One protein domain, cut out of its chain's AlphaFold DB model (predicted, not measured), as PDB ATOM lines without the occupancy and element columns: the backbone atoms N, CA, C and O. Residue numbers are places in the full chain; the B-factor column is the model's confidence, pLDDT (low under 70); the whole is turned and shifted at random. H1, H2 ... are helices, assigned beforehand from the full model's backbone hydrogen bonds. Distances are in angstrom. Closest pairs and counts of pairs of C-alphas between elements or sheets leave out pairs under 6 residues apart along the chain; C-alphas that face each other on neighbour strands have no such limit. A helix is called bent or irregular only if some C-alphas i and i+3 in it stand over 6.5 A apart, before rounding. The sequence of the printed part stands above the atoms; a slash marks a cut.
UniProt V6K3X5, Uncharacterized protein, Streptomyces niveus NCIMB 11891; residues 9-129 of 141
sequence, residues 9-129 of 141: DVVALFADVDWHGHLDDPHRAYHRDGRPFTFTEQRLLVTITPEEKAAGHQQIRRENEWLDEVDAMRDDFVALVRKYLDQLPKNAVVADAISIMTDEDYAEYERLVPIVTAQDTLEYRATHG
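This is residues 9 to 129 of the 141 residues of an uncharacterized protein of Streptomyces niveus NCIMB 11891 (UniProt V6K3X5). One long helix, H3, makes the long axis of the model, with a small head of H1, H2 and the unnamed loop of residues 16 to 38 near its first end, and with H4 and the bent helix H5 at its far part. H5 folds back and crosses H3, and residues 120 to 125 of H5 stick out free. The printed part has 121 residues with five named helices, H1 to H5 in order along the chain, and no named strand; the class is all helix. The whole is only just extended, close to loose, with a radius of gyration of the C-alphas of 20.7 A, and its outline of 60 by 30 by 19 A is only just a rod.

H3, residues 50 to 85, is the longest helix, 52.3 A from C-alpha 50 at (133.501, 131.061, 151.160) to C-alpha 85 at (148.604, 167.940, 185.036). Before it come H1, residues 9 to 15, 9.9 A long, and H2, residues 39 to 46, 10.6 A long. After it comes H4, residues 94 to 99, 8.7 A long. H5, residues 103 to 128, was assigned as one helix by its hydrogen bonds but is bent: C-alphas 111 and 114 are 6.9 A apart. Its arms are H5a, residues 103 to 111, 12.4 A long, and H5b, residues 114 to 128, 20.7 A long, ending with C-alpha 128 at (130.982, 166.875, 160.735). The arms stand at a steep tilt of 36 degrees, only just more than shallow.

H3 is the hub, touching three other helices. With residues 52 to 60 alone it touches H1, the same way at a steep tilt of 54 degrees; the closest C-alphas, of Val 11 and Gly 56, are 4.8 A apart. H1 touches H2 about perpendicular, at 75 degrees, the closest C-alphas being those of Val 10 and Leu 44, 6.3 A apart. H2 and H3 are apart. With residues 81 to 85 alone H3 touches H4, closest at the C-alphas of Tyr 84 and Ala 97, 5.1 A apart. H3 and H5a only just touch, with 3 pairs of C-alphas within 8 A, those of Phe 77 and Tyr 109 being closest at 6.9 A. Residues 115 to 116 of H5b touch residues 70 to 77 of H3, opposite ways at a steep tilt of 68 degrees, only just short of about perpendicular; the closest C-alphas, of Arg 74 and Val 116, are 5.9 A apart. The helix packing is mostly crossed, with 0 of 5 touching pairs at a shallow tilt. In H1, H2, H4, H5a and H5b every O i to N i+4 pair is within hydrogen-bond range; in H3 it is 31 of 32.

The two C-alphas farthest apart, of Thr 47 and Pro 89, are 62.1 A apart. The printed part has no cut. The link from H1 to H2 is long, 23 residues. Mean pLDDT of the printed part is 86.0, and it is under 70 at residues 21 to 27 and 119 to 129.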
ATOM      1  N   ASP A   9     138.152 143.551 145.789       91.06
ATOM      2  CA  ASP A   9     137.006 144.458 145.765       91.06
ATOM      3  C   ASP A   9     135.789 143.877 146.496       91.06
ATOM      4  O   ASP A   9     135.146 144.577 147.272       91.06
ATOM      5  N   VAL A  10     135.515 142.580 146.328       93.31
ATOM      6  CA  VAL A  10     134.417 141.902 147.037       93.31
ATOM      7  C   VAL A  10     134.746 141.716 148.519       93.31
ATOM      8  O   VAL A  10     133.866 141.855 149.363       93.31
ATOM      9  N   VAL A  11     136.012 141.434 148.845       94.19
ATOM     10  CA  VAL A  11     136.489 141.334 150.234       94.19
ATOM     11  C   VAL A  11     136.368 142.675 150.959       94.19
ATOM     12  O   VAL A  11     135.845 142.709 152.069       94.19
ATOM     13  N   ALA A  12     136.807 143.769 150.328       92.88
ATOM     14  CA  ALA A  12     136.683 145.117 150.878       92.88
ATOM     15  C   ALA A  12     135.212 145.506 151.065       92.88
ATOM     16  O   ALA A  12     134.828 145.970 152.133       92.88
ATOM     17  N   LEU A  13     134.375 145.227 150.063       93.81
ATOM     18  CA  LEU A  13     132.942 145.488 150.133       93.81
ATOM     19  C   LEU A  13     132.256 144.693 151.254       93.81
ATOM     20  O   LEU A  13     131.384 145.218 151.931       93.81
ATOM     21  N   PHE A  14     132.644 143.432 151.462       94.31
ATOM     22  CA  PHE A  14     132.136 142.610 152.561       94.31
ATOM     23  C   PHE A  14     132.585 143.129 153.929       94.31
ATOM     24  O   PHE A  14     131.803 143.109 154.879       94.31
ATOM     25  N   ALA A  15     133.838 143.579 154.039       92.69
ATOM     26  CA  ALA A  15     134.339 144.175 155.269       92.69
ATOM     27  C   ALA A  15     133.548 145.445 155.623       92.69
ATOM     28  O   ALA A  15     133.181 145.614 156.781       92.69
ATOM     29  N   ASP A  16     133.209 146.265 154.630       92.19
ATOM     30  CA  ASP A  16     132.498 147.540 154.784       92.19
ATOM     31  C   ASP A  16     130.976 147.420 155.002       92.19
ATOM     32  O   ASP A  16     130.273 148.425 155.100       92.19
ATOM     33  N   VAL A  17     130.432 146.204 155.094       90.12
ATOM     34  CA  VAL A  17     129.021 146.020 155.456       90.12
ATOM     35  C   VAL A  17     128.793 146.489 156.894       90.12
ATOM     36  O   VAL A  17     129.517 146.101 157.813       90.12
ATOM     37  N   ASP A  18     127.745 147.283 157.096       87.19
ATOM     38  CA  ASP A  18     127.198 147.549 158.421       87.19
ATOM     39  C   ASP A  18     126.477 146.298 158.948       87.19
ATOM     40  O   ASP A  18     125.330 146.002 158.602       87.19
ATOM     41  N   TRP A  19     127.181 145.541 159.790       80.44
ATOM     42  CA  TRP A  19     126.658 144.345 160.451       80.44
ATOM     43  C   TRP A  19     125.823 144.655 161.700       80.44
ATOM     44  O   TRP A  19     125.167 143.751 162.223       80.44
ATOM     45  N   HIS A  20     125.849 145.898 162.188       73.19
ATOM     46  CA  HIS A  20     125.115 146.329 163.379       73.19
ATOM     47  C   HIS A  20     123.711 146.848 163.044       73.19
ATOM     48  O   HIS A  20     122.836 146.819 163.910       73.19
ATOM     49  N   GLY A  21     123.478 147.167 161.770       62.09
ATOM     50  CA  GLY A  21     122.171 147.211 161.138       62.09
ATOM     51  C   GLY A  21     121.459 148.551 161.275       62.09
ATOM     52  O   GLY A  21     121.133 149.010 162.369       62.09
ATOM     53  N   HIS A  22     121.066 149.111 160.133       61.50
ATOM     54  CA  HIS A  22     119.991 150.091 160.073       61.50
ATOM     55  C   HIS A  22     118.653 149.410 160.404       61.50
ATOM     56  O   HIS A  22     118.139 148.607 159.625       61.50
ATOM     57  N   LEU A  23     118.074 149.764 161.556       57.25
ATOM     58  CA  LEU A  23     116.769 149.281 162.043       57.25
ATOM     59  C   LEU A  23     115.613 149.484 161.046       57.25
ATOM     60  O   LEU A  23     114.581 148.824 161.164       57.25
ATOM     61  N   ASP A  24     115.788 150.377 160.074       60.84
ATOM     62  CA  ASP A  24     114.736 150.806 159.159       60.84
ATOM     63  C   ASP A  24     114.506 149.847 157.974       60.84
ATOM     64  O   ASP A  24     113.406 149.837 157.419       60.84
ATOM     65  N   ASP A  25     115.491 149.022 157.583       65.81
ATOM     66  CA  ASP A  25     115.316 148.027 156.509       65.81
ATOM     67  C   ASP A  25     116.288 146.831 156.638       65.81
ATOM     68  O   ASP A  25     117.400 146.869 156.101       65.81
ATOM     69  N   PRO A  26     115.874 145.723 157.284       63.56
ATOM     70  CA  PRO A  26     116.710 144.532 157.449       63.56
ATOM     71  C   PRO A  26     116.975 143.777 156.135       63.56
ATOM     72  O   PRO A  26     117.738 142.810 156.127       63.56
ATOM     73  N   HIS A  27     116.348 144.172 155.022       68.00
ATOM     74  CA  HIS A  27     116.557 143.554 153.713       68.00
ATOM     75  C   HIS A  27     117.608 144.272 152.869       68.00
ATOM     76  O   HIS A  27     117.939 143.798 151.776       68.00
ATOM     77  N   ARG A  28     118.154 145.390 153.357       74.88
ATOM     78  CA  ARG A  28     119.103 146.208 152.610       74.88
ATOM     79  C   ARG A  28     120.446 146.280 153.326       74.88
ATOM     80  O   ARG A  28     120.523 146.610 154.500       74.88
ATOM     81  N   ALA A  29     121.510 145.972 152.588       82.62
ATOM     82  CA  ALA A  29     122.873 146.176 153.061       82.62
ATOM     83  C   ALA A  29     123.251 147.660 152.954       82.62
ATOM     84  O   ALA A  29     122.957 148.315 151.943       82.62
ATOM     85  N   TYR A  30     123.920 148.153 153.989       88.19
ATOM     86  CA  TYR A  30     124.450 149.507 154.085       88.19
ATOM     87  C   TYR A  30     125.961 149.451 154.284       88.19
ATOM     88  O   TYR A  30     126.492 148.472 154.808       88.19
ATOM     89  N   HIS A  31     126.634 150.501 153.829       89.44
ATOM     90  CA  HIS A  31     128.021 150.782 154.171       89.44
ATOM     91  C   HIS A  31     128.093 151.207 155.635       89.44
ATOM     92  O   HIS A  31     127.116 151.735 156.171       89.44
ATOM     93  N   ARG A  32     129.256 151.045 156.272       84.81
ATOM     94  CA  ARG A  32     129.485 151.527 157.647       84.81
ATOM     95  C   ARG A  32     129.255 153.037 157.807       84.81
ATOM     96  O   ARG A  32     128.998 153.499 158.912       84.81
ATOM     97  N   ASP A  33     129.319 153.805 156.717       83.94
ATOM     98  CA  ASP A  33     129.002 155.241 156.692       83.94
ATOM     99  C   ASP A  33     127.494 155.557 156.574       83.94
ATOM    100  O   ASP A  33     127.103 156.719 156.458       83.94
ATOM    101  N   GLY A  34     126.641 154.529 156.584       83.69
ATOM    102  CA  GLY A  34     125.186 154.633 156.506       83.69
ATOM    103  C   GLY A  34     124.630 154.826 155.095       83.69
ATOM    104  O   GLY A  34     123.411 154.907 154.913       83.69
ATOM    105  N   ARG A  35     125.472 154.879 154.051       88.56
ATOM    106  CA  ARG A  35     124.975 154.894 152.669       88.56
ATOM    107  C   ARG A  35     124.430 153.515 152.291       88.56
ATOM    108  O   ARG A  35     125.060 152.499 152.578       88.56
ATOM    109  N   PRO A  36     123.285 153.434 151.595       88.69
ATOM    110  CA  PRO A  36     122.799 152.159 151.092       88.69
ATOM    111  C   PRO A  36     123.710 151.644 149.979       88.69
ATOM    112  O   PRO A  36     124.117 152.415 149.107       88.69
ATOM    113  N   PHE A  37     123.932 150.331 149.939       89.62
ATOM    114  CA  PHE A  37     124.644 149.712 148.824       89.62
ATOM    115  C   PHE A  37     123.892 149.942 147.507       89.62
ATOM    116  O   PHE A  37     122.655 149.862 147.433       89.62
ATOM    117  N   THR A  38     124.650 150.161 146.440       91.19
ATOM    118  CA  THR A  38     124.154 150.152 145.066       91.19
ATOM    119  C   THR A  38     123.756 148.742 144.636       91.19
ATOM    120  O   THR A  38     124.174 147.730 145.201       91.19
ATOM    121  N   PHE A  39     122.975 148.650 143.561       90.06
ATOM    122  CA  PHE A  39     122.596 147.359 142.983       90.06
ATOM    123  C   PHE A  39     123.815 146.520 142.557       90.06
ATOM    124  O   PHE A  39     123.813 145.296 142.699       90.06
ATOM    125  N   THR A  40     124.866 147.167 142.047       91.00
ATOM    126  CA  THR A  40     126.106 146.492 141.643       91.00
ATOM    127  C   THR A  40     126.825 145.891 142.847       91.00
ATOM    128  O   THR A  40     127.203 144.723 142.803       91.00
ATOM    129  N   GLU A  41     126.951 146.647 143.935       92.81
ATOM    130  CA  GLU A  41     127.566 146.181 145.183       92.81
ATOM    131  C   GLU A  41     126.780 145.020 145.800       92.81
ATOM    132  O   GLU A  41     127.349 143.976 146.121       92.81
ATOM    133  N   GLN A  42     125.451 145.131 145.861       89.81
ATOM    134  CA  GLN A  42     124.596 144.038 146.331       89.81
ATOM    135  C   GLN A  42     124.788 142.767 145.497       89.81
ATOM    136  O   GLN A  42     124.925 141.671 146.040       89.81
ATOM    137  N   ARG A  43     124.853 142.896 144.167       90.19
ATOM    138  CA  ARG A  43     125.117 141.754 143.284       90.19
ATOM    139  C   ARG A  43     126.483 141.128 143.526       90.19
ATOM    140  O   ARG A  43     126.591 139.906 143.452       90.19
ATOM    141  N   LEU A  44     127.509 141.929 143.802       89.94
ATOM    142  CA  LEU A  44     128.838 141.415 144.124       89.94
ATOM    143  C   LEU A  44     128.803 140.590 145.412       89.94
ATOM    144  O   LEU A  44     129.255 139.442 145.389       89.94
ATOM    145  N   LEU A  45     128.167 141.105 146.470       88.88
ATOM    146  CA  LEU A  45     127.991 140.382 147.734       88.88
ATOM    147  C   LEU A  45     127.221 139.067 147.576       88.88
ATOM    148  O   LEU A  45     127.582 138.072 148.197       88.88
ATOM    149  N   VAL A  46     126.195 139.015 146.721       89.19
ATOM    150  CA  VAL A  46     125.445 137.771 146.454       89.19
ATOM    151  C   VAL A  46     126.340 136.685 145.841       89.19
ATOM    152  O   VAL A  46     126.105 135.497 146.055       89.19
ATOM    153  N   THR A  47     127.382 137.071 145.103       90.50
ATOM    154  CA  THR A  47     128.317 136.133 144.455       90.50
ATOM    155  C   THR A  47     129.558 135.815 145.287       90.50
ATOM    156  O   THR A  47     130.491 135.213 144.755       90.50
ATOM    157  N   ILE A  48     129.622 136.253 146.546       92.12
ATOM    158  CA  ILE A  48     130.818 136.084 147.373       92.12
ATOM    159  C   ILE A  48     131.099 134.602 147.660       92.12
ATOM    160  O   ILE A  48     130.201 133.837 148.029       92.12
ATOM    161  N   THR A  49     132.358 134.188 147.513       94.19
ATOM    162  CA  THR A  49     132.768 132.807 147.802       94.19
ATOM    163  C   THR A  49     133.061 132.601 149.292       94.19
ATOM    164  O   THR A  49     133.295 133.567 150.026       94.19
ATOM    165  N   PRO A  50     133.076 131.350 149.790       94.19
ATOM    166  CA  PRO A  50     133.501 131.061 151.160       94.19
ATOM    167  C   PRO A  50     134.915 131.568 151.481       94.19
ATOM    168  O   PRO A  50     135.147 132.073 152.577       94.19
ATOM    169  N   GLU A  51     135.849 131.478 150.530       94.38
ATOM    170  CA  GLU A  51     137.221 131.975 150.692       94.38
ATOM    171  C   GLU A  51     137.262 133.503 150.797       94.38
ATOM    172  O   GLU A  51     137.990 134.045 151.627       94.38
ATOM    173  N   GLU A  52     136.445 134.206 150.010       95.19
ATOM    174  CA  GLU A  52     136.309 135.664 150.084       95.19
ATOM    175  C   GLU A  52     135.654 136.107 151.396       95.19
ATOM    176  O   GLU A  52     136.132 137.050 152.021       95.19
ATOM    177  N   LYS A  53     134.629 135.390 151.883       93.75
ATOM    178  CA  LYS A  53     134.057 135.633 153.222       93.75
ATOM    179  C   LYS A  53     135.105 135.459 154.319       93.75
ATOM    180  O   LYS A  53     135.180 136.274 155.235       93.75
ATOM    181  N   ALA A  54     135.922 134.408 154.240       94.81
ATOM    182  CA  ALA A  54     136.986 134.170 155.210       94.81
ATOM    183  C   ALA A  54     138.039 135.290 155.187       94.81
ATOM    184  O   ALA A  54     138.445 135.762 156.249       94.81
ATOM    185  N   ALA A  55     138.440 135.752 153.999       94.94
ATOM    186  CA  ALA A  55     139.333 136.897 153.850       94.94
ATOM    187  C   ALA A  55     138.707 138.193 154.398       94.94
ATOM    188  O   ALA A  55     139.385 138.945 155.093       94.94
ATOM    189  N   GLY A  56     137.411 138.413 154.160       94.50
ATOM    190  CA  GLY A  56     136.657 139.547 154.697       94.50
ATOM    191  C   GLY A  56     136.607 139.552 156.222       94.50
ATOM    192  O   GLY A  56     136.946 140.552 156.842       94.50
ATOM    193  N   HIS A  57     136.298 138.418 156.856       94.31
ATOM    194  CA  HIS A  57     136.355 138.310 158.318       94.31
ATOM    195  C   HIS A  57     137.764 138.537 158.882       94.31
ATOM    196  O   HIS A  57     137.902 139.124 159.952       94.31
ATOM    197  N   GLN A  58     138.814 138.079 158.191       94.62
ATOM    198  CA  GLN A  58     140.187 138.382 158.605       94.62
ATOM    199  C   GLN A  58     140.489 139.877 158.507       94.62
ATOM    200  O   GLN A  58     141.164 140.402 159.384       94.62
ATOM    201  N   GLN A  59     139.997 140.551 157.467       93.19
ATOM    202  CA  GLN A  59     140.150 141.994 157.323       93.19
ATOM    203  C   GLN A  59     139.440 142.747 158.456       93.19
ATOM    204  O   GLN A  59     140.083 143.540 159.132       93.19
ATOM    205  N   ILE A  60     138.173 142.416 158.732       91.06
ATOM    206  CA  ILE A  60     137.406 142.993 159.850       91.06
ATOM    207  C   ILE A  60     138.146 142.794 161.176       91.06
ATOM    208  O   ILE A  60     138.256 143.717 161.973       91.06
ATOM    209  N   ARG A  61     138.696 141.596 161.416       93.50
ATOM    210  CA  ARG A  61     139.449 141.327 162.644       93.50
ATOM    211  C   ARG A  61     140.680 142.219 162.775       93.50
ATOM    212  O   ARG A  61     140.871 142.784 163.838       93.50
ATOM    213  N   ARG A  62     141.487 142.347 161.717       92.44
ATOM    214  CA  ARG A  62     142.688 143.200 161.741       92.44
ATOM    215  C   ARG A  62     142.339 144.665 161.970       92.44
ATOM    216  O   ARG A  62     143.072 145.355 162.659       92.44
ATOM    217  N   GLU A  63     141.240 145.133 161.381       88.94
ATOM    218  CA  GLU A  63     140.737 146.489 161.614       88.94
ATOM    219  C   GLU A  63     140.333 146.686 163.077       88.94
ATOM    220  O   GLU A  63     140.729 147.679 163.674       88.94
ATOM    221  N   ASN A  64     139.617 145.728 163.670       87.56
ATOM    222  CA  ASN A  64     139.243 145.792 165.084       87.56
ATOM    223  C   ASN A  64     140.466 145.717 166.008       87.56
ATOM    224  O   ASN A  64     140.566 146.515 166.925       87.56
ATOM    225  N   GLU A  65     141.415 144.815 165.741       91.19
ATOM    226  CA  GLU A  65     142.676 144.721 166.496       91.19
ATOM    227  C   GLU A  65     143.458 146.040 166.422       91.19
ATOM    228  O   GLU A  65     143.969 146.515 167.431       91.19
ATOM    229  N   TRP A  66     143.502 146.672 165.246       88.44
ATOM    230  CA  TRP A  66     144.123 147.983 165.086       88.44
ATOM    231  C   TRP A  66     143.381 149.080 165.862       88.44
ATOM    232  O   TRP A  66     144.030 149.905 166.496       88.44
ATOM    233  N   LEU A  67     142.044 149.092 165.847       86.69
ATOM    234  CA  LEU A  67     141.255 150.046 166.635       86.69
ATOM    235  C   LEU A  67     141.493 149.868 168.139       86.69
ATOM    236  O   LEU A  67     141.729 150.858 168.827       86.69
ATOM    237  N   ASP A  68     141.515 148.626 168.626       88.56
ATOM    238  CA  ASP A  68     141.811 148.312 170.026       88.56
ATOM    239  C   ASP A  68     143.223 148.794 170.420       88.56
ATOM    240  O   ASP A  68     143.419 149.357 171.498       88.56
ATOM    241  N   GLU A  69     144.220 148.610 169.543       89.94
ATOM    242  CA  GLU A  69     145.581 149.117 169.759       89.94
ATOM    243  C   GLU A  69     145.624 150.648 169.814       89.94
ATOM    244  O   GLU A  69     146.325 151.210 170.658       89.94
ATOM    245  N   VAL A  70     144.886 151.336 168.941       88.44
ATOM    246  CA  VAL A  70     144.856 152.802 168.958       88.44
ATOM    247  C   VAL A  70     144.138 153.331 170.200       88.44
ATOM    248  O   VAL A  70     144.621 154.288 170.807       88.44
ATOM    249  N   ASP A  71     143.044 152.704 170.630       88.50
ATOM    250  CA  ASP A  71     142.358 153.078 171.870       88.50
ATOM    251  C   ASP A  71     143.258 152.861 173.098       88.50
ATOM    252  O   ASP A  71     143.344 153.737 173.958       88.50
ATOM    253  N   ALA A  72     144.038 151.776 173.138       91.31
ATOM    254  CA  ALA A  72     145.049 151.586 174.177       91.31
ATOM    255  C   ALA A  72     146.120 152.697 174.156       91.31
ATOM    256  O   ALA A  72     146.479 153.240 175.200       91.31
ATOM    257  N   MET A  73     146.593 153.103 172.972       91.44
ATOM    258  CA  MET A  73     147.547 154.214 172.840       91.44
ATOM    259  C   MET A  73     146.944 155.567 173.253       91.44
ATOM    260  O   MET A  73     147.660 156.434 173.758       91.44
ATOM    261  N   ARG A  74     145.635 155.767 173.060       89.62
ATOM    262  CA  ARG A  74     144.906 156.945 173.561       89.62
ATOM    263  C   ARG A  74     144.859 156.954 175.085       89.62
ATOM    264  O   ARG A  74     145.126 157.997 175.685       89.62
ATOM    265  N   ASP A  75     144.575 155.814 175.704       92.19
ATOM    266  CA  ASP A  75     144.596 155.676 177.161       92.19
ATOM    267  C   ASP A  75     145.993 155.965 177.729       92.19
ATOM    268  O   ASP A  75     146.121 156.734 178.690       92.19
ATOM    269  N   ASP A  76     147.044 155.442 177.090       94.81
ATOM    270  CA  ASP A  76     148.437 155.715 177.460       94.81
ATOM    271  C   ASP A  76     148.772 157.210 177.342       94.81
ATOM    272  O   ASP A  76     149.361 157.798 178.254       94.81
ATOM    273  N   PHE A  77     148.333 157.864 176.262       93.50
ATOM    274  CA  PHE A  77     148.506 159.305 176.073       93.50
ATOM    275  C   PHE A  77     147.819 160.117 177.180       93.50
ATOM    276  O   PHE A  77     148.420 161.023 177.767       93.50
ATOM    277  N   VAL A  78     146.566 159.786 177.506       91.75
ATOM    278  CA  VAL A  78     145.812 160.454 178.576       91.75
ATOM    279  C   VAL A  78     146.492 160.244 179.928       91.75
ATOM    280  O   VAL A  78     146.628 161.200 180.697       91.75
ATOM    281  N   ALA A  79     146.947 159.025 180.224       94.81
ATOM    282  CA  ALA A  79     147.650 158.711 181.462       94.81
ATOM    283  C   ALA A  79     148.963 159.502 181.589       94.81
ATOM    284  O   ALA A  79     149.229 160.088 182.646       94.81
ATOM    285  N   LEU A  80     149.739 159.580 180.504       95.12
ATOM    286  CA  LEU A  80     150.985 160.338 180.430       95.12
ATOM    287  C   LEU A  80     150.760 161.826 180.708       95.12
ATOM    288  O   LEU A  80     151.423 162.403 181.568       95.12
ATOM    289  N   VAL A  81     149.794 162.455 180.034       92.44
ATOM    290  CA  VAL A  81     149.495 163.882 180.236       92.44
ATOM    291  C   VAL A  81     148.961 164.136 181.652       92.44
ATOM    292  O   VAL A  81     149.367 165.096 182.316       92.44
ATOM    293  N   ARG A  82     148.089 163.256 182.156       92.62
ATOM    294  CA  ARG A  82     147.486 163.383 183.489       92.62
ATOM    295  C   ARG A  82     148.517 163.341 184.615       92.62
ATOM    296  O   ARG A  82     148.408 164.138 185.545       92.62
ATOM    297  N   LYS A  83     149.542 162.487 184.503       94.50
ATOM    298  CA  LYS A  83     150.667 162.395 185.456       94.50
ATOM    299  C   LYS A  83     151.268 163.764 185.796       94.50
ATOM    300  O   LYS A  83     151.668 163.982 186.939       94.50
ATOM    301  N   TYR A  84     151.335 164.667 184.820       94.94
ATOM    302  CA  TYR A  84     151.922 165.999 184.969       94.94
ATOM    303  C   TYR A  84     150.889 167.081 185.283       94.94
ATOM    304  O   TYR A  84     151.159 167.952 186.106       94.94
ATOM    305  N   LEU A  85     149.687 167.007 184.701       91.00
ATOM    306  CA  LEU A  85     148.604 167.940 185.036       91.00
ATOM    307  C   LEU A  85     148.218 167.884 186.518       91.00
ATOM    308  O   LEU A  85     147.973 168.929 187.115       91.00
ATOM    309  N   ASP A  86     148.234 166.700 187.134       91.81
ATOM    310  CA  ASP A  86     147.922 166.533 188.560       91.81
ATOM    311  C   ASP A  86     148.939 167.241 189.490       91.81
ATOM    312  O   ASP A  86     148.662 167.456 190.671       91.81
ATOM    313  N   GLN A  87     150.108 167.637 188.967       92.00
ATOM    314  CA  GLN A  87     151.154 168.369 189.697       92.00
ATOM    315  C   GLN A  87     151.056 169.890 189.512       92.00
ATOM    316  O   GLN A  87     151.758 170.647 190.188       92.00
ATOM    317  N   LEU A  88     150.204 170.345 188.594       91.50
ATOM    318  CA  LEU A  88     150.098 171.736 188.188       91.50
ATOM    319  C   LEU A  88     148.860 172.420 188.800       91.50
ATOM    320  O   LEU A  88     147.916 171.764 189.249       91.50
ATOM    321  N   PRO A  89     148.833 173.765 188.855       92.19
ATOM    322  CA  PRO A  89     147.647 174.508 189.269       92.19
ATOM    323  C   PRO A  89     146.420 174.165 188.414       92.19
ATOM    324  O   PRO A  89     146.537 173.862 187.232       92.19
ATOM    325  N   LYS A  90     145.211 174.306 188.971       86.31
ATOM    326  CA  LYS A  90     143.948 173.962 188.277       86.31
ATOM    327  C   LYS A  90     143.707 174.692 186.947       86.31
ATOM    328  O   LYS A  90     142.850 174.266 186.183       86.31
ATOM    329  N   ASN A  91     144.385 175.810 186.707       89.56
ATOM    330  CA  ASN A  91     144.295 176.592 185.474       89.56
ATOM    331  C   ASN A  91     145.417 176.275 184.473       89.56
ATOM    332  O   ASN A  91     145.543 176.990 183.482       89.56
ATOM    333  N   ALA A  92     146.243 175.268 184.757       88.19
ATOM    334  CA  ALA A  92     147.288 174.828 183.857       88.19
ATOM    335  C   ALA A  92     146.702 174.164 182.611       88.19
ATOM    336  O   ALA A  92     145.656 173.508 182.653       88.19
ATOM    337  N   VAL A  93     147.399 174.347 181.499       88.38
ATOM    338  CA  VAL A  93     147.057 173.766 180.203       88.38
ATOM    339  C   VAL A  93     148.003 172.616 179.863       88.38
ATOM    340  O   VAL A  93     149.048 172.435 180.481       88.38
ATOM    341  N   VAL A  94     147.670 171.844 178.827       85.69
ATOM    342  CA  VAL A  94     148.506 170.722 178.360       85.69
ATOM    343  C   VAL A  94     149.931 171.175 178.006       85.69
ATOM    344  O   VAL A  94     150.883 170.454 178.282       85.69
ATOM    345  N   ALA A  95     150.110 172.394 177.479       89.62
ATOM    346  CA  ALA A  95     151.437 172.957 177.212       89.62
ATOM    347  C   ALA A  95     152.303 173.121 178.479       89.62
ATOM    348  O   ALA A  95     153.520 172.936 178.417       89.62
ATOM    349  N   ASP A  96     151.689 173.408 179.632       91.81
ATOM    350  CA  ASP A  96     152.401 173.495 180.909       91.81
ATOM    351  C   ASP A  96     152.866 172.104 181.361       91.81
ATOM    352  O   ASP A  96     153.995 171.953 181.819       91.81
ATOM    353  N   ALA A  97     152.024 171.079 181.172       92.06
ATOM    354  CA  ALA A  97     152.370 169.688 181.461       92.06
ATOM    355  C   ALA A  97     153.537 169.200 180.593       92.06
ATOM    356  O   ALA A  97     154.481 168.621 181.120       92.06
ATOM    357  N   ILE A  98     153.510 169.498 179.290       92.44
ATOM    358  CA  ILE A  98     154.589 169.162 178.348       92.44
ATOM    359  C   ILE A  98     155.917 169.799 178.778       92.44
ATOM    360  O   ILE A  98     156.963 169.163 178.705       92.44
ATOM    361  N   SER A  99     155.879 171.037 179.276       93.88
ATOM    362  CA  SER A  99     157.083 171.792 179.658       93.88
ATOM    363  C   SER A  99     157.809 171.232 180.886       93.88
ATOM    364  O   SER A  99     158.955 171.605 181.132       93.88
ATOM    365  N   ILE A 100     157.151 170.375 181.671       95.19
ATOM    366  CA  ILE A 100     157.718 169.749 182.873       95.19
ATOM    367  C   ILE A 100     157.950 168.239 182.710       95.19
ATOM    368  O   ILE A 100     158.338 167.584 183.680       95.19
ATOM    369  N   MET A 101     157.705 167.687 181.515       96.81
ATOM    370  CA  MET A 101     157.967 166.278 181.229       96.81
ATOM    371  C   MET A 101     159.459 165.966 181.321       96.81
ATOM    372  O   MET A 101     160.312 166.793 181.002       96.81
ATOM    373  N   THR A 102     159.778 164.746 181.747       97.38
ATOM    374  CA  THR A 102     161.124 164.200 181.556       97.38
ATOM    375  C   THR A 102     161.398 163.993 180.067       97.38
ATOM    376  O   THR A 102     160.466 163.842 179.281       97.38
ATOM    377  N   ASP A 103     162.671 163.913 179.680       97.31
ATOM    378  CA  ASP A 103     163.051 163.645 178.284       97.31
ATOM    379  C   ASP A 103     162.441 162.331 177.754       97.31
ATOM    380  O   ASP A 103     162.034 162.251 176.597       97.31
ATOM    381  N   GLU A 104     162.345 161.305 178.608       97.19
ATOM    382  CA  GLU A 104     161.722 160.016 178.276       97.19
ATOM    383  C   GLU A 104     160.216 160.159 178.026       97.19
ATOM    384  O   GLU A 104     159.709 159.707 177.001       97.19
ATOM    385  N   ASP A 105     159.509 160.841 178.927       96.94
ATOM    386  CA  ASP A 105     158.067 161.047 178.808       96.94
ATOM    387  C   ASP A 105     157.726 161.993 177.648       96.94
ATOM    388  O   ASP A 105     156.706 161.817 176.986       96.94
ATOM    389  N   TYR A 106     158.587 162.970 177.357       96.31
ATOM    390  CA  TYR A 106     158.439 163.837 176.193       96.31
ATOM    391  C   TYR A 106     158.613 163.057 174.883       96.31
ATOM    392  O   TYR A 106     157.820 163.227 173.959       96.31
ATOM    393  N   ALA A 107     159.597 162.156 174.808       97.00
ATOM    394  CA  ALA A 107     159.770 161.288 173.644       97.00
ATOM    395  C   ALA A 107     158.556 160.365 173.434       97.00
ATOM    396  O   ALA A 107     158.121 160.152 172.300       97.00
ATOM    397  N   GLU A 108     157.969 159.853 174.519       95.94
ATOM    398  CA  GLU A 108     156.740 159.059 174.447       95.94
ATOM    399  C   GLU A 108     155.529 159.906 174.024       95.94
ATOM    400  O   GLU A 108     154.729 159.480 173.189       95.94
ATOM    401  N   TYR A 109     155.427 161.148 174.505       94.44
ATOM    402  CA  TYR A 109     154.432 162.112 174.034       94.44
ATOM    403  C   TYR A 109     154.554 162.348 172.520       94.44
ATOM    404  O   TYR A 109     153.558 162.235 171.802       94.44
ATOM    405  N   GLU A 110     155.761 162.600 172.003       95.00
ATOM    406  CA  GLU A 110     155.994 162.780 170.563       95.00
ATOM    407  C   GLU A 110     155.630 161.534 169.741       95.00
ATOM    408  O   GLU A 110     155.155 161.659 168.609       95.00
ATOM    409  N   ARG A 111     155.795 160.332 170.310       94.31
ATOM    410  CA  ARG A 111     155.385 159.070 169.680       94.31
ATOM    411  C   ARG A 111     153.861 158.927 169.600       94.31
ATOM    412  O   ARG A 111     153.354 158.450 168.584       94.31
ATOM    413  N   LEU A 112     153.140 159.314 170.652       93.06
ATOM    414  CA  LEU A 112     151.695 159.093 170.789       93.06
ATOM    415  C   LEU A 112     150.839 160.181 170.118       93.06
ATOM    416  O   LEU A 112     149.800 159.870 169.532       93.06
ATOM    417  N   VAL A 113     151.268 161.448 170.147       90.44
ATOM    418  CA  VAL A 113     150.490 162.594 169.625       90.44
ATOM    419  C   VAL A 113     150.014 162.421 168.179       90.44
ATOM    420  O   VAL A 113     148.834 162.677 167.915       90.44
ATOM    421  N   PRO A 114     150.852 161.994 167.216       88.06
ATOM    422  CA  PRO A 114     150.409 161.848 165.830       88.06
ATOM    423  C   PRO A 114     149.300 160.802 165.669       88.06
ATOM    424  O   PRO A 114     148.444 160.943 164.800       88.06
ATOM    425  N   ILE A 115     149.306 159.767 166.511       85.38
ATOM    426  CA  ILE A 115     148.363 158.647 166.453       85.38
ATOM    427  C   ILE A 115     146.992 159.111 166.952       85.38
ATOM    428  O   ILE A 115     145.995 158.977 166.242       85.38
ATOM    429  N   VAL A 116     146.953 159.749 168.127       79.19
ATOM    430  CA  VAL A 116     145.695 160.221 168.730       79.19
ATOM    431  C   VAL A 116     145.060 161.362 167.925       79.19
ATOM    432  O   VAL A 116     143.849 161.385 167.722       79.19
ATOM    433  N   THR A 117     145.870 162.274 167.375       78.44
ATOM    434  CA  THR A 117     145.368 163.415 166.585       78.44
ATOM    435  C   THR A 117     144.877 163.019 165.192       78.44
ATOM    436  O   THR A 117     143.956 163.648 164.659       78.44
ATOM    437  N   ALA A 118     145.448 161.971 164.589       73.81
ATOM    438  CA  ALA A 118     144.979 161.449 163.310       73.81
ATOM    439  C   ALA A 118     143.560 160.878 163.422       73.81
ATOM    440  O   ALA A 118     142.727 161.156 162.557       73.81
ATOM    441  N   GLN A 119     143.260 160.136 164.491       64.88
ATOM    442  CA  GLN A 119     141.931 159.565 164.683       64.88
ATOM    443  C   GLN A 119     140.896 160.619 165.076       64.88
ATOM    444  O   GLN A 119     139.835 160.632 164.465       64.88
ATOM    445  N   ASP A 120     141.215 161.575 165.955       61.03
ATOM    446  CA  ASP A 120     140.297 162.687 166.260       61.03
ATOM    447  C   ASP A 120     139.950 163.489 164.999       61.03
ATOM    448  O   ASP A 120     138.811 163.905 164.801       61.03
ATOM    449  N   THR A 121     140.910 163.652 164.083       58.69
ATOM    450  CA  THR A 121     140.669 164.297 162.786       58.69
ATOM    451  C   THR A 121     139.756 163.458 161.883       58.69
ATOM    452  O   THR A 121     138.929 164.015 161.158       58.69
ATOM    453  N   LEU A 122     139.888 162.127 161.898       58.62
ATOM    454  CA  LEU A 122     139.041 161.213 161.125       58.62
ATOM    455  C   LEU A 122     137.630 161.103 161.716       58.62
ATOM    456  O   LEU A 122     136.662 161.197 160.965       58.62
ATOM    457  N   GLU A 123     137.499 160.990 163.036       58.88
ATOM    458  CA  GLU A 123     136.231 160.985 163.771       58.88
ATOM    459  C   GLU A 123     135.508 162.332 163.629       58.88
ATOM    460  O   GLU A 123     134.310 162.365 163.339       58.88
ATOM    461  N   TYR A 124     136.229 163.456 163.713       54.56
ATOM    462  CA  TYR A 124     135.686 164.785 163.427       54.56
ATOM    463  C   TYR A 124     135.174 164.889 161.985       54.56
ATOM    464  O   TYR A 124     134.047 165.324 161.761       54.56
ATOM    465  N   ARG A 125     135.954 164.438 160.993       54.81
ATOM    466  CA  ARG A 125     135.530 164.435 159.578       54.81
ATOM    467  C   ARG A 125     134.337 163.517 159.318       54.81
ATOM    468  O   ARG A 125     133.476 163.876 158.519       54.81
ATOM    469  N   ALA A 126     134.279 162.364 159.978       58.25
ATOM    470  CA  ALA A 126     133.169 161.423 159.864       58.25
ATOM    471  C   ALA A 126     131.874 161.989 160.472       58.25
ATOM    472  O   ALA A 126     130.797 161.781 159.922       58.25
ATOM    473  N   THR A 127     131.976 162.750 161.567       52.69
ATOM    474  CA  THR A 127     130.820 163.326 162.277       52.69
ATOM    475  C   THR A 127     130.366 164.688 161.738       52.69
ATOM    476  O   THR A 127     129.182 165.000 161.821       52.69
ATOM    477  N   HIS A 128     131.268 165.493 161.166       54.72
ATOM    478  CA  HIS A 128     130.982 166.875 160.735       54.72
ATOM    479  C   HIS A 128     131.039 167.084 159.213       54.72
ATOM    480  O   HIS A 128     130.802 168.194 158.729       54.72
ATOM    481  N   GLY A 129     131.329 166.027 158.445       48.56
ATOM    482  CA  GLY A 129     131.535 166.114 157.003       48.56
ATOM    483  C   GLY A 129     132.775 166.936 156.643       48.56
ATOM    484  O   GLY A 129     133.350 167.662 157.455       48.56
TER     485      GLY A 129